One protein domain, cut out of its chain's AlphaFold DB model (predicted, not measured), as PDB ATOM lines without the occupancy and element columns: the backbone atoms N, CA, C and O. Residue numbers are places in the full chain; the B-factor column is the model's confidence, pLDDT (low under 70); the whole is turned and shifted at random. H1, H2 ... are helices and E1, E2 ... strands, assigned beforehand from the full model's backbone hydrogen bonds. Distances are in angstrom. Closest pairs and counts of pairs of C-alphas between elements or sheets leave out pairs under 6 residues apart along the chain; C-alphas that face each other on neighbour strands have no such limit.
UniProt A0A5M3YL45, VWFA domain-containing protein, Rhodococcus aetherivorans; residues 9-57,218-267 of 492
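Overview. This is residues 9 to 57 and 218 to 267 of the 492 residues of the protein "VWFA domain-containing protein" of Rhodococcus aetherivorans (UniProt A0A5M3YL45). A small two-stranded ribbon, E1 and E2, lies between helices: H3 covers one of its faces, and H2, with H1 packed on it, lies over the other. H4 sits beyond the end of H3, at one end of the long axis. The 99 printed residues hold four named helices and two named strands, in the order H1, H2, E1, E2, H3, H4; the sheet, E1 - E2, is antiparallel. The class is mixed, helices and strands, with 48 residues, under half, in named elements. The whole is compact, with a radius of gyration of the C-alphas of 14.1 A, and elongated, spanning 44 by 27 by 23 A.

Arrangement. Start at E1, residues 47 to 53, and E2, residues 220 to 224, antiparallel at 164 degrees; there find N 48 and O 223 within hydrogen-bond range, 2.9 A apart. Residues 31 to 32 pair antiparallel with residues 222 to 223 of E2. The closest C-alphas of E2 and H3, residues 231 to 243, are those of Ala 221 and Ala 241, 5.9 A. Those of E2 and H2, residues 37 to 42, are Ser 37 and Pro 220, 5.8 A. H1, residues 9 to 16, touches H2, closest at the C-alphas of Met 12 and Ala 39, 6.4 A, at a steep tilt of 46 degrees. H4, residues 247 to 255, is close to H3 but not clearly touching, with the C-alphas of His 243 and Ala 249 6.8 A apart. In H1, H2, H3 and H4 every O i to N i+4 pair is within hydrogen-bond range.

Along the chain. Find C-alpha 9 at (89.845, 113.091, 125.598), where H1 begins. E1 is 14.5 A long and E2 12.1 A. H3 runs 18.2 A from C-alpha 231 at (80.499, 97.089, 144.247). H4, 12.0 A, ends at C-alpha 255, (63.975, 117.597, 124.884).

Size, cuts and confidence. Residues 58 to 217 are not printed; C-alphas 57 and 218 are 6.6 A apart across the cut. The link from H1 to H2, 20 residues, is long. No printed residue is under 70 in pLDDT.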
ATOM      1  N   THR A   9      88.429 113.480 125.682       88.50
ATOM      2  CA  THR A   9      89.845 113.091 125.598       88.50
ATOM      3  C   THR A   9      90.571 113.168 126.948       88.50
ATOM      4  O   THR A   9      91.138 112.147 127.336       88.50
ATOM      5  N   PRO A  10      90.533 114.280 127.716       90.12
ATOM      6  CA  PRO A  10      91.142 114.318 129.048       90.12
ATOM      7  C   PRO A  10      90.604 113.244 130.000       90.12
ATOM      8  O   PRO A  10      91.392 112.590 130.682       90.12
ATOM      9  N   ALA A  11      89.284 113.016 130.015       91.81
ATOM     10  CA  ALA A  11      88.675 111.983 130.853       91.81
ATOM     11  C   ALA A  11      89.158 110.576 130.466       91.81
ATOM     12  O   ALA A  11      89.555 109.802 131.334       91.81
ATOM     13  N   MET A  12      89.186 110.261 129.167       92.25
ATOM     14  CA  MET A  12      89.698 108.990 128.649       92.25
ATOM     15  C   MET A  12      91.162 108.774 129.051       92.25
ATOM     16  O   MET A  12      91.490 107.732 129.612       92.25
ATOM     17  N   THR A  13      92.030 109.768 128.821       91.12
ATOM     18  CA  THR A  13      93.448 109.696 129.203       91.12
ATOM     19  C   THR A  13      93.601 109.437 130.700       91.12
ATOM     20  O   THR A  13      94.342 108.533 131.085       91.12
ATOM     21  N   ALA A  14      92.860 110.165 131.538       92.44
ATOM     22  CA  ALA A  14      92.908 110.027 132.990       92.44
ATOM     23  C   ALA A  14      92.413 108.657 133.493       92.44
ATOM     24  O   ALA A  14      92.952 108.141 134.475       92.44
ATOM     25  N   LEU A  15      91.424 108.047 132.826       92.25
ATOM     26  CA  LEU A  15      90.935 106.700 133.149       92.25
ATOM     27  C   LEU A  15      91.966 105.607 132.828       92.25
ATOM     28  O   LEU A  15      92.020 104.594 133.525       92.25
ATOM     29  N   THR A  16      92.798 105.818 131.806       89.44
ATOM     30  CA  THR A  16      93.799 104.838 131.343       89.44
ATOM     31  C   THR A  16      95.217 105.054 131.891       89.44
ATOM     32  O   THR A  16      96.096 104.241 131.620       89.44
ATOM     33  N   ALA A  17      95.466 106.139 132.632       87.88
ATOM     34  CA  ALA A  17      96.793 106.515 133.135       87.88
ATOM     35  C   ALA A  17      97.222 105.758 134.412       87.88
ATOM     36  O   ALA A  17      96.404 105.134 135.086       87.88
ATOM     37  N   ASP A  18      98.506 105.866 134.777       79.06
ATOM     38  CA  ASP A  18      99.052 105.452 136.080       79.06
ATOM     39  C   ASP A  18      99.912 106.595 136.681       79.06
ATOM     40  O   ASP A  18     100.913 106.969 136.061       79.06
ATOM     41  N   PRO A  19      99.546 107.195 137.837       73.88
ATOM     42  CA  PRO A  19      98.354 106.917 138.642       73.88
ATOM     43  C   PRO A  19      97.054 107.282 137.913       73.88
ATOM     44  O   PRO A  19      97.006 108.216 137.113       73.88
ATOM     45  N   ARG A  20      95.983 106.537 138.212       79.88
ATOM     46  CA  ARG A  20      94.657 106.760 137.617       79.88
ATOM     47  C   ARG A  20      93.988 108.014 138.199       79.88
ATOM     48  O   ARG A  20      93.960 108.189 139.416       79.88
ATOM     49  N   TRP A  21      93.348 108.777 137.313       89.62
ATOM     50  CA  TRP A  21      92.544 109.987 137.538       89.62
ATOM     51  C   TRP A  21      93.288 111.277 137.925       89.62
ATOM     52  O   TRP A  21      94.006 111.350 138.918       89.62
ATOM     53  N   ASP A  22      93.023 112.343 137.165       88.81
ATOM     54  CA  ASP A  22      93.505 113.698 137.433       88.81
ATOM     55  C   ASP A  22      92.443 114.484 138.236       88.81
ATOM     56  O   ASP A  22      91.342 114.719 137.731       88.81
ATOM     57  N   PRO A  23      92.737 114.929 139.475       90.25
ATOM     58  CA  PRO A  23      91.776 115.656 140.304       90.25
ATOM     59  C   PRO A  23      91.374 117.023 139.731       90.25
ATOM     60  O   PRO A  23      90.355 117.576 140.153       90.25
ATOM     61  N   THR A  24      92.127 117.581 138.776       91.19
ATOM     62  CA  THR A  24      91.751 118.824 138.084       91.19
ATOM     63  C   THR A  24      90.529 118.642 137.179       91.19
ATOM     64  O   THR A  24      89.795 119.601 136.951       91.19
ATOM     65  N   LEU A  25      90.241 117.404 136.755       90.44
ATOM     66  CA  LEU A  25      89.037 117.034 136.001       90.44
ATOM     67  C   LEU A  25      87.795 116.888 136.901       90.44
ATOM     68  O   LEU A  25      86.697 116.608 136.421       90.44
ATOM     69  N   GLY A  26      87.944 117.077 138.215       91.88
ATOM     70  CA  GLY A  26      86.877 116.929 139.199       91.88
ATOM     71  C   GLY A  26      86.905 115.581 139.931       91.88
ATOM     72  O   GLY A  26      87.910 114.868 139.902       91.88
ATOM     73  N   PRO A  27      85.826 115.234 140.665       92.50
ATOM     74  CA  PRO A  27      85.779 113.996 141.435       92.50
ATOM     75  C   PRO A  27      85.795 112.764 140.512       92.50
ATOM     76  O   PRO A  27      85.161 112.806 139.455       92.50
ATOM     77  N   PRO A  28      86.461 111.667 140.916       93.06
ATOM     78  CA  PRO A  28      86.558 110.462 140.102       93.06
ATOM     79  C   PRO A  28      85.171 109.836 139.852       93.06
ATOM     80  O   PRO A  28      84.385 109.697 140.797       93.06
ATOM     81  N   PRO A  29      84.830 109.484 138.597       95.56
ATOM     82  CA  PRO A  29      83.498 109.016 138.235       95.56
ATOM     83  C   PRO A  29      83.327 107.512 138.484       95.56
ATOM     84  O   PRO A  29      84.262 106.732 138.324       95.56
ATOM     85  N   ALA A  30      82.098 107.104 138.811       95.75
ATOM     86  CA  ALA A  30      81.654 105.704 138.727       95.75
ATOM     87  C   ALA A  30      80.920 105.405 137.402       95.75
ATOM     88  O   ALA A  30      80.843 104.258 136.972       95.75
ATOM     89  N   LEU A  31      80.395 106.447 136.746       96.12
ATOM     90  CA  LEU A  31      79.748 106.394 135.438       96.12
ATOM     91  C   LEU A  31      80.370 107.461 134.537       96.12
ATOM     92  O   LEU A  31      80.434 108.630 134.921       96.12
ATOM     93  N   TRP A  32      80.787 107.066 133.342       96.31
ATOM     94  CA  TRP A  32      81.326 107.948 132.315       96.31
ATOM     95  C   TRP A  32      80.453 107.881 131.059       96.31
ATOM     96  O   TRP A  32      80.034 106.801 130.647       96.31
ATOM     97  N   VAL A  33      80.158 109.042 130.470       96.69
ATOM     98  CA  VAL A  33      79.383 109.169 129.228       96.69
ATOM     99  C   VAL A  33      80.205 109.998 128.237       96.69
ATOM    100  O   VAL A  33      80.106 111.225 128.256       96.69
ATOM    101  N   PRO A  34      81.089 109.376 127.437       95.38
ATOM    102  CA  PRO A  34      81.869 110.092 126.433       95.38
ATOM    103  C   PRO A  34      81.053 110.460 125.198       95.38
ATOM    104  O   PRO A  34      79.946 109.973 125.002       95.38
ATOM    105  N   PHE A  35      81.654 111.272 124.328       93.94
ATOM    106  CA  PHE A  35      81.101 111.657 123.029       93.94
ATOM    107  C   PHE A  35      80.743 110.457 122.136       93.94
ATOM    108  O   PHE A  35      79.660 110.412 121.552       93.94
ATOM    109  N   SER A  36      81.634 109.466 122.047       93.06
ATOM    110  CA  SER A  36      81.395 108.259 121.258       93.06
ATOM    111  C   SER A  36      81.930 107.002 121.930       93.06
ATOM    112  O   SER A  36      82.821 107.046 122.786       93.06
ATOM    113  N   SER A  37      81.440 105.845 121.492       92.00
ATOM    114  CA  SER A  37      81.970 104.566 121.954       92.00
ATOM    115  C   SER A  37      83.388 104.260 121.464       92.00
ATOM    116  O   SER A  37      83.982 103.315 121.980       92.00
ATOM    117  N   ASP A  38      83.995 105.076 120.593       89.38
ATOM    118  CA  ASP A  38      85.440 104.990 120.307       89.38
ATOM    119  C   ASP A  38      86.265 105.282 121.555       89.38
ATOM    120  O   ASP A  38      87.231 104.576 121.852       89.38
ATOM    121  N   ALA A  39      85.840 106.278 122.335       91.50
ATOM    122  CA  ALA A  39      86.475 106.603 123.602       91.50
ATOM    123  C   ALA A  39      86.344 105.435 124.592       91.50
ATOM    124  O   ALA A  39      87.315 105.078 125.260       91.50
ATOM    125  N   THR A  40      85.181 104.770 124.635       92.75
ATOM    126  CA  THR A  40      85.006 103.570 125.471       92.75
ATOM    127  C   THR A  40      85.826 102.381 124.978       92.75
ATOM    128  O   THR A  40      86.349 101.633 125.796       92.75
ATOM    129  N   ALA A  41      86.009 102.227 123.663       90.38
ATOM    130  CA  ALA A  41      86.842 101.168 123.099       90.38
ATOM    131  C   ALA A  41      88.326 101.371 123.446       90.38
ATOM    132  O   ALA A  41      89.008 100.419 123.820       90.38
ATOM    133  N   ARG A  42      88.817 102.619 123.392       90.31
ATOM    134  CA  ARG A  42      90.179 102.980 123.828       90.31
ATOM    135  C   ARG A  42      90.380 102.786 125.335       90.31
ATOM    136  O   ARG A  42      91.457 102.378 125.755       90.31
ATOM    137  N   ALA A  43      89.344 103.036 126.135       92.38
ATOM    138  CA  ALA A  43      89.377 102.886 127.588       92.38
ATOM    139  C   ALA A  43      88.883 101.518 128.092       92.38
ATOM    140  O   ALA A  43      88.642 101.379 129.285       92.38
ATOM    141  N   ALA A  44      88.736 100.500 127.235       91.88
ATOM    142  CA  ALA A  44      88.041  99.253 127.582       91.88
ATOM    143  C   ALA A  44      88.597  98.531 128.827       91.88
ATOM    144  O   ALA A  44      87.847  97.867 129.531       91.88
ATOM    145  N   GLN A  45      89.891  98.678 129.127       91.12
ATOM    146  CA  GLN A  45      90.526  98.088 130.320       91.12
ATOM    147  C   GLN A  45      90.190  98.809 131.638       91.12
ATOM    148  O   GLN A  45      90.556  98.327 132.706       91.12
ATOM    149  N   ALA A  46      89.555  99.978 131.566       92.75
ATOM    150  CA  ALA A  46      89.138 100.792 132.704       92.75
ATOM    151  C   ALA A  46      87.607 100.821 132.863       92.75
ATOM    152  O   ALA A  46      87.082 101.678 133.574       92.75
ATOM    153  N   LEU A  47      86.885  99.934 132.171       94.25
ATOM    154  CA  LEU A  47      85.425  99.890 132.136       94.25
ATOM    155  C   LEU A  47      84.917  98.490 132.482       94.25
ATOM    156  O   LEU A  47      85.533  97.491 132.117       94.25
ATOM    157  N   ASP A  48      83.759  98.437 133.134       90.94
ATOM    158  CA  ASP A  48      83.065  97.194 133.462       90.94
ATOM    159  C   ASP A  48      81.943  96.901 132.450       90.94
ATOM    160  O   ASP A  48      81.087  97.744 132.157       90.94
ATOM    161  N   GLY A  49      81.931  95.672 131.933       85.62
ATOM    162  CA  GLY A  49      80.892  95.159 131.045       85.62
ATOM    163  C   GLY A  49      80.821  95.806 129.654       85.62
ATOM    164  O   GLY A  49      81.768  96.398 129.140       85.62
ATOM    165  N   GLN A  50      79.670  95.626 128.996       83.00
ATOM    166  CA  GLN A  50      79.388  96.228 127.691       83.00
ATOM    167  C   GLN A  50      78.702  97.581 127.857       83.00
ATOM    168  O   GLN A  50      77.699  97.702 128.565       83.00
ATOM    169  N   THR A  51      79.195  98.580 127.133       90.88
ATOM    170  CA  THR A  51      78.592  99.909 127.098       90.88
ATOM    171  C   THR A  51      77.368  99.924 126.184       90.88
ATOM    172  O   THR A  51      77.257  99.163 125.220       90.88
ATOM    173  N   ARG A  52      76.396 100.777 126.511       93.31
ATOM    174  CA  ARG A  52      75.198 100.987 125.687       93.31
ATOM    175  C   ARG A  52      74.918 102.477 125.573       93.31
ATOM    176  O   ARG A  52      74.906 103.175 126.591       93.31
ATOM    177  N   SER A  53      74.631 102.935 124.365       96.06
ATOM    178  CA  SER A  53      74.219 104.307 124.066       96.06
ATOM    179  C   SER A  53      73.019 104.748 124.899       96.06
ATOM    180  O   SER A  53      72.110 103.956 125.173       96.06
ATOM    181  N   LEU A  54      73.051 105.998 125.354       96.88
ATOM    182  CA  LEU A  54      71.897 106.669 125.956       96.88
ATOM    183  C   LEU A  54      71.088 107.420 124.903       96.88
ATOM    184  O   LEU A  54      69.862 107.446 124.963       96.88
ATOM    185  N   ALA A  55      71.787 108.022 123.948       97.44
ATOM    186  CA  ALA A  55      71.209 108.802 122.875       97.44
ATOM    187  C   ALA A  55      72.201 108.919 121.717       97.44
ATOM    188  O   ALA A  55      73.355 108.510 121.834       97.44
ATOM    189  N   THR A  56      71.759 109.505 120.612       97.75
ATOM    190  CA  THR A  56      72.604 109.793 119.455       97.75
ATOM    191  C   THR A  56      72.494 111.254 119.040       97.75
ATOM    192  O   THR A  56      71.505 111.922 119.340       97.75
ATOM    193  N   SER A  57      73.518 111.763 118.367       98.19
ATOM    194  CA  SER A  57      73.519 113.097 117.773       98.19
ATOM    195  C   SER A  57      74.360 113.068 116.495       98.19
ATOM    196  O   SER A  57      75.574 112.844 116.579       98.19
ATOM    197  N   ASP A 218      77.269 108.764 119.808       96.12
ATOM    198  CA  ASP A 218      76.376 107.740 120.374       96.12
ATOM    199  C   ASP A 218      76.366 107.662 121.908       96.12
ATOM    200  O   ASP A 218      75.738 106.759 122.460       96.12
ATOM    201  N   PHE A 219      77.044 108.583 122.599       96.69
ATOM    202  CA  PHE A 219      76.937 108.827 124.048       96.69
ATOM    203  C   PHE A 219      76.726 107.565 124.912       96.69
ATOM    204  O   PHE A 219      75.689 107.417 125.576       96.69
ATOM    205  N   PRO A 220      77.666 106.602 124.884       96.62
ATOM    206  CA  PRO A 220      77.543 105.368 125.646       96.62
ATOM    207  C   PRO A 220      77.645 105.624 127.144       96.62
ATOM    208  O   PRO A 220      78.567 106.278 127.612       96.62
ATOM    209  N   ALA A 221      76.748 105.038 127.929       96.69
ATOM    210  CA  ALA A 221      76.936 104.972 129.372       96.69
ATOM    211  C   ALA A 221      77.892 103.822 129.712       96.69
ATOM    212  O   ALA A 221      77.580 102.658 129.436       96.69
ATOM    213  N   ALA A 222      79.036 104.161 130.305       96.56
ATOM    214  CA  ALA A 222      80.103 103.237 130.656       96.56
ATOM    215  C   ALA A 222      80.355 103.240 132.170       96.56
ATOM    216  O   ALA A 222      80.691 104.273 132.753       96.56
ATOM    217  N   VAL A 223      80.175 102.084 132.810       96.88
ATOM    218  CA  VAL A 223      80.510 101.904 134.228       96.88
ATOM    219  C   VAL A 223      82.028 101.798 134.345       96.88
ATOM    220  O   VAL A 223      82.657 101.066 133.585       96.88
ATOM    221  N   VAL A 224      82.619 102.571 135.252       96.06
ATOM    222  CA  VAL A 224      84.077 102.649 135.416       96.06
ATOM    223  C   VAL A 224      84.568 101.494 136.290       96.06
ATOM    224  O   VAL A 224      84.054 101.300 137.389       96.06
ATOM    225  N   ASP A 225      85.595 100.778 135.827       94.69
ATOM    226  CA  ASP A 225      86.339  99.784 136.607       94.69
ATOM    227  C   ASP A 225      87.655 100.395 137.114       94.69
ATOM    228  O   ASP A 225      88.656 100.529 136.395       94.69
ATOM    229  N   ALA A 226      87.643 100.838 138.372       93.38
ATOM    230  CA  ALA A 226      88.783 101.502 138.986       93.38
ATOM    231  C   ALA A 226      88.820 101.322 140.513       93.38
ATOM    232  O   ALA A 226      87.781 101.098 141.127       93.38
ATOM    233  N   PRO A 227      89.988 101.512 141.167       92.31
ATOM    234  CA  PRO A 227      90.140 101.289 142.610       92.31
ATOM    235  C   PRO A 227      89.215 102.117 143.517       92.31
ATOM    236  O   PRO A 227      89.013 101.751 144.671       92.31
ATOM    237  N   TRP A 228      88.683 103.244 143.030       93.88
ATOM    238  CA  TRP A 228      87.730 104.084 143.770       93.88
ATOM    239  C   TRP A 228      86.263 103.668 143.583       93.88
ATOM    240  O   TRP A 228      85.390 104.255 144.222       93.88
ATOM    241  N   VAL A 229      85.973 102.704 142.702       95.69
ATOM    242  CA  VAL A 229      84.623 102.201 142.427       95.69
ATOM    243  C   VAL A 229      84.461 100.845 143.108       95.69
ATOM    244  O   VAL A 229      84.953  99.829 142.630       95.69
ATOM    245  N   ASP A 230      83.772 100.827 144.247       95.81
ATOM    246  CA  ASP A 230      83.378  99.578 144.903       95.81
ATOM    247  C   ASP A 230      82.106  98.971 144.272       95.81
ATOM    248  O   ASP A 230      81.465  99.559 143.397       95.81
ATOM    249  N   GLU A 231      81.699  97.786 144.740       95.56
ATOM    250  CA  GLU A 231      80.499  97.089 144.247       95.56
ATOM    251  C   GLU A 231      79.214  97.922 144.412       95.56
ATOM    252  O   GLU A 231      78.272  97.808 143.624       95.56
ATOM    253  N   THR A 232      79.145  98.773 145.439       96.25
ATOM    254  CA  THR A 232      77.973  99.624 145.676       96.25
ATOM    255  C   THR A 232      77.906 100.736 144.636       96.25
ATOM    256  O   THR A 232      76.844 100.958 144.053       96.25
ATOM    257  N   LEU A 233      79.030 101.400 144.360       95.56
ATOM    258  CA  LEU A 233      79.126 102.441 143.339       95.56
ATOM    259  C   LEU A 233      78.937 101.886 141.926       95.56
ATOM    260  O   LEU A 233      78.224 102.511 141.143       95.56
ATOM    261  N   SER A 234      79.503 100.717 141.616       95.94
ATOM    262  CA  SER A 234      79.301 100.052 140.320       95.94
ATOM    263  C   SER A 234      77.817  99.731 140.087       95.94
ATOM    264  O   SER A 234      77.249 100.125 139.066       95.94
ATOM    265  N   ARG A 235      77.130  99.133 141.076       95.69
ATOM    266  CA  ARG A 235      75.677  98.884 140.991       95.69
ATOM    267  C   ARG A 235      74.874 100.166 140.817       95.69
ATOM    268  O   ARG A 235      74.015 100.222 139.943       95.69
ATOM    269  N   ALA A 236      75.174 101.206 141.595       96.00
ATOM    270  CA  ALA A 236      74.486 102.489 141.480       96.00
ATOM    271  C   ALA A 236      74.697 103.145 140.101       96.00
ATOM    272  O   ALA A 236      73.765 103.724 139.543       96.00
ATOM    273  N   ALA A 237      75.900 103.039 139.526       95.81
ATOM    274  CA  ALA A 237      76.202 103.521 138.180       95.81
ATOM    275  C   ALA A 237      75.430 102.740 137.103       95.81
ATOM    276  O   ALA A 237      74.865 103.349 136.191       95.81
ATOM    277  N   ALA A 238      75.356 101.413 137.226       95.38
ATOM    278  CA  ALA A 238      74.598 100.558 136.316       95.38
ATOM    279  C   ALA A 238      73.081 100.819 136.394       95.38
ATOM    280  O   ALA A 238      72.428 100.939 135.355       95.38
ATOM    281  N   GLU A 239      72.525 100.964 137.602       95.94
ATOM    282  CA  GLU A 239      71.118 101.327 137.814       95.94
ATOM    283  C   GLU A 239      70.801 102.702 137.220       95.94
ATOM    284  O   GLU A 239      69.810 102.845 136.506       95.94
ATOM    285  N   LEU A 240      71.675 103.693 137.426       95.56
ATOM    286  CA  LEU A 240      71.529 105.014 136.817       95.56
ATOM    287  C   LEU A 240      71.557 104.938 135.286       95.56
ATOM    288  O   LEU A 240      70.704 105.528 134.627       95.56
ATOM    289  N   ALA A 241      72.501 104.194 134.706       94.94
ATOM    290  CA  ALA A 241      72.557 103.989 133.261       94.94
ATOM    291  C   ALA A 241      71.284 103.306 132.731       94.94
ATOM    292  O   ALA A 241      70.836 103.614 131.627       94.94
ATOM    293  N   GLY A 242      70.698 102.379 133.496       94.94
ATOM    294  CA  GLY A 242      69.398 101.775 133.207       94.94
ATOM    295  C   GLY A 242      68.268 102.802 133.223       94.94
ATOM    296  O   GLY A 242      67.559 102.937 132.226       94.94
ATOM    297  N   HIS A 243      68.164 103.575 134.305       95.25
ATOM    298  CA  HIS A 243      67.144 104.604 134.490       95.25
ATOM    299  C   HIS A 243      67.176 105.671 133.389       95.25
ATOM    300  O   HIS A 243      66.129 106.044 132.874       95.25
ATOM    301  N   LEU A 244      68.363 106.109 132.948       94.81
ATOM    302  CA  LEU A 244      68.508 107.101 131.869       94.81
ATOM    303  C   LEU A 244      67.926 106.647 130.517       94.81
ATOM    304  O   LEU A 244      67.700 107.485 129.648       94.81
ATOM    305  N   ARG A 245      67.670 105.344 130.333       94.69
ATOM    306  CA  ARG A 245      67.019 104.790 129.132       94.69
ATOM    307  C   ARG A 245      65.517 104.570 129.303       94.69
ATOM    308  O   ARG A 245      64.844 104.219 128.336       94.69
ATOM    309  N   GLU A 246      64.980 104.739 130.508       96.06
ATOM    310  CA  GLU A 246      63.539 104.658 130.735       96.06
ATOM    311  C   GLU A 246      62.821 105.825 130.037       96.06
ATOM    312  O   GLU A 246      63.397 106.909 129.925       96.06
ATOM    313  N   PRO A 247      61.564 105.654 129.585       96.12
ATOM    314  CA  PRO A 247      60.894 106.628 128.721       96.12
ATOM    315  C   PRO A 247      60.862 108.071 129.240       96.12
ATOM    316  O   PRO A 247      60.967 108.998 128.440       96.12
ATOM    317  N   ASP A 248      60.728 108.286 130.550       95.56
ATOM    318  CA  ASP A 248      60.677 109.637 131.117       95.56
ATOM    319  C   ASP A 248      62.061 110.301 131.172       95.56
ATOM    320  O   ASP A 248      62.183 111.478 130.837       95.56
ATOM    321  N   ALA A 249      63.118 109.555 131.510       94.38
ATOM    322  CA  ALA A 249      64.486 110.075 131.489       94.38
ATOM    323  C   ALA A 249      65.004 110.257 130.051       94.38
ATOM    324  O   ALA A 249      65.613 111.276 129.727       94.38
ATOM    325  N   ALA A 250      64.680 109.314 129.163       95.88
ATOM    326  CA  ALA A 250      64.941 109.397 127.730       95.88
ATOM    327  C   ALA A 250      64.300 110.641 127.099       95.88
ATOM    328  O   ALA A 250      64.896 111.265 126.222       95.88
ATOM    329  N   ARG A 251      63.110 111.042 127.564       97.25
ATOM    330  CA  ARG A 251      62.454 112.269 127.102       97.25
ATOM    331  C   ARG A 251      63.212 113.530 127.503       97.25
ATOM    332  O   ARG A 251      63.303 114.434 126.690       97.25
ATOM    333  N   VAL A 252      63.834 113.569 128.683       96.62
ATOM    334  CA  VAL A 252      64.700 114.700 129.072       96.62
ATOM    335  C   VAL A 252      65.888 114.844 128.114       96.62
ATOM    336  O   VAL A 252      66.239 115.961 127.738       96.62
ATOM    337  N   LEU A 253      66.493 113.730 127.684       96.94
ATOM    338  CA  LEU A 253      67.555 113.749 126.670       96.94
ATOM    339  C   LEU A 253      67.017 114.216 125.310       96.94
ATOM    340  O   LEU A 253      67.646 115.041 124.651       96.94
ATOM    341  N   ALA A 254      65.842 113.731 124.910       97.69
ATOM    342  CA  ALA A 254      65.212 114.142 123.662       97.69
ATOM    343  C   ALA A 254      64.890 115.647 123.645       97.69
ATOM    344  O   ALA A 254      65.289 116.346 122.718       97.69
ATOM    345  N   ASP A 255      64.281 116.171 124.710       96.88
ATOM    346  CA  ASP A 255      63.975 117.597 124.884       96.88
ATOM    347  C   ASP A 255      65.252 118.466 124.911       96.88
ATOM    348  O   ASP A 255      65.222 119.633 124.521       96.88
ATOM    349  N   ALA A 256      66.396 117.900 125.316       96.56
ATOM    350  CA  ALA A 256      67.708 118.550 125.254       96.56
ATOM    351  C   ALA A 256      68.350 118.536 123.848       96.56
ATOM    352  O   ALA A 256      69.449 119.070 123.664       96.56
ATOM    353  N   GLY A 257      67.674 117.964 122.849       97.31
ATOM    354  CA  GLY A 257      68.104 117.922 121.451       97.31
ATOM    355  C   GLY A 257      68.868 116.667 121.051       97.31
ATOM    356  O   GLY A 257      69.461 116.650 119.978       97.31
ATOM    357  N   PHE A 258      68.895 115.627 121.886       98.00
ATOM    358  CA  PHE A 258      69.433 114.335 121.470       98.00
ATOM    359  C   PHE A 258      68.379 113.507 120.722       98.00
ATOM    360  O   PHE A 258      67.179 113.614 120.964       98.00
ATOM    361  N   ARG A 259      68.821 112.592 119.859       97.69
ATOM    362  CA  ARG A 259      67.957 111.563 119.271       97.69
ATOM    363  C   ARG A 259      67.924 110.336 120.170       97.69
ATOM    364  O   ARG A 259      68.956 109.702 120.396       97.69
ATOM    365  N   VAL A 260      66.736 109.977 120.647       97.06
ATOM    366  CA  VAL A 260      66.505 108.770 121.452       97.06
ATOM    367  C   VAL A 260      65.397 107.940 120.815       97.06
ATOM    368  O   VAL A 260      64.351 108.473 120.442       97.06
ATOM    369  N   ASP A 261      65.622 106.634 120.686       91.50
ATOM    370  CA  ASP A 261      64.666 105.725 120.057       91.50
ATOM    371  C   ASP A 261      63.290 105.792 120.733       91.50
ATOM    372  O   ASP A 261      63.156 105.712 121.955       91.50
ATOM    373  N   GLY A 262      62.244 105.938 119.918       92.00
ATOM    374  CA  GLY A 262      60.860 106.021 120.390       92.00
ATOM    375  C   GLY A 262      60.462 107.358 121.026       92.00
ATOM    376  O   GLY A 262      59.300 107.496 121.412       92.00
ATOM    377  N   GLN A 263      61.364 108.342 121.108       96.69
ATOM    378  CA  GLN A 263      61.058 109.683 121.615       96.69
ATOM    379  C   GLN A 263      60.856 110.695 120.474       96.69
ATOM    380  O   GLN A 263      61.502 110.595 119.426       96.69
ATOM    381  N   PRO A 264      59.961 111.684 120.644       95.69
ATOM    382  CA  PRO A 264      59.867 112.809 119.721       95.69
ATOM    383  C   PRO A 264      61.102 113.713 119.837       95.69
ATOM    384  O   PRO A 264      61.684 113.837 120.907       95.69
ATOM    385  N   VAL A 265      61.468 114.376 118.738       95.56
ATOM    386  CA  VAL A 265      62.587 115.333 118.684       95.56
ATOM    387  C   VAL A 265      62.083 116.787 118.700       95.56
ATOM    388  O   VAL A 265      61.023 117.059 118.118       95.56
ATOM    389  N   PRO A 266      62.819 117.734 119.316       95.44
ATOM    390  CA  PRO A 266      62.414 119.133 119.467       95.44
ATOM    391  C   PRO A 266      62.707 119.944 118.193       95.44
ATOM    392  O   PRO A 266      63.611 120.775 118.143       95.44
ATOM    393  N   ARG A 267      61.944 119.685 117.126       95.75
ATOM    394  CA  ARG A 267      62.156 120.326 115.816       95.75
ATOM    395  C   ARG A 267      61.974 121.840 115.866       95.75
ATOM    396  O   ARG A 267      60.996 122.338 116.421       95.75
TER     397      ARG A 267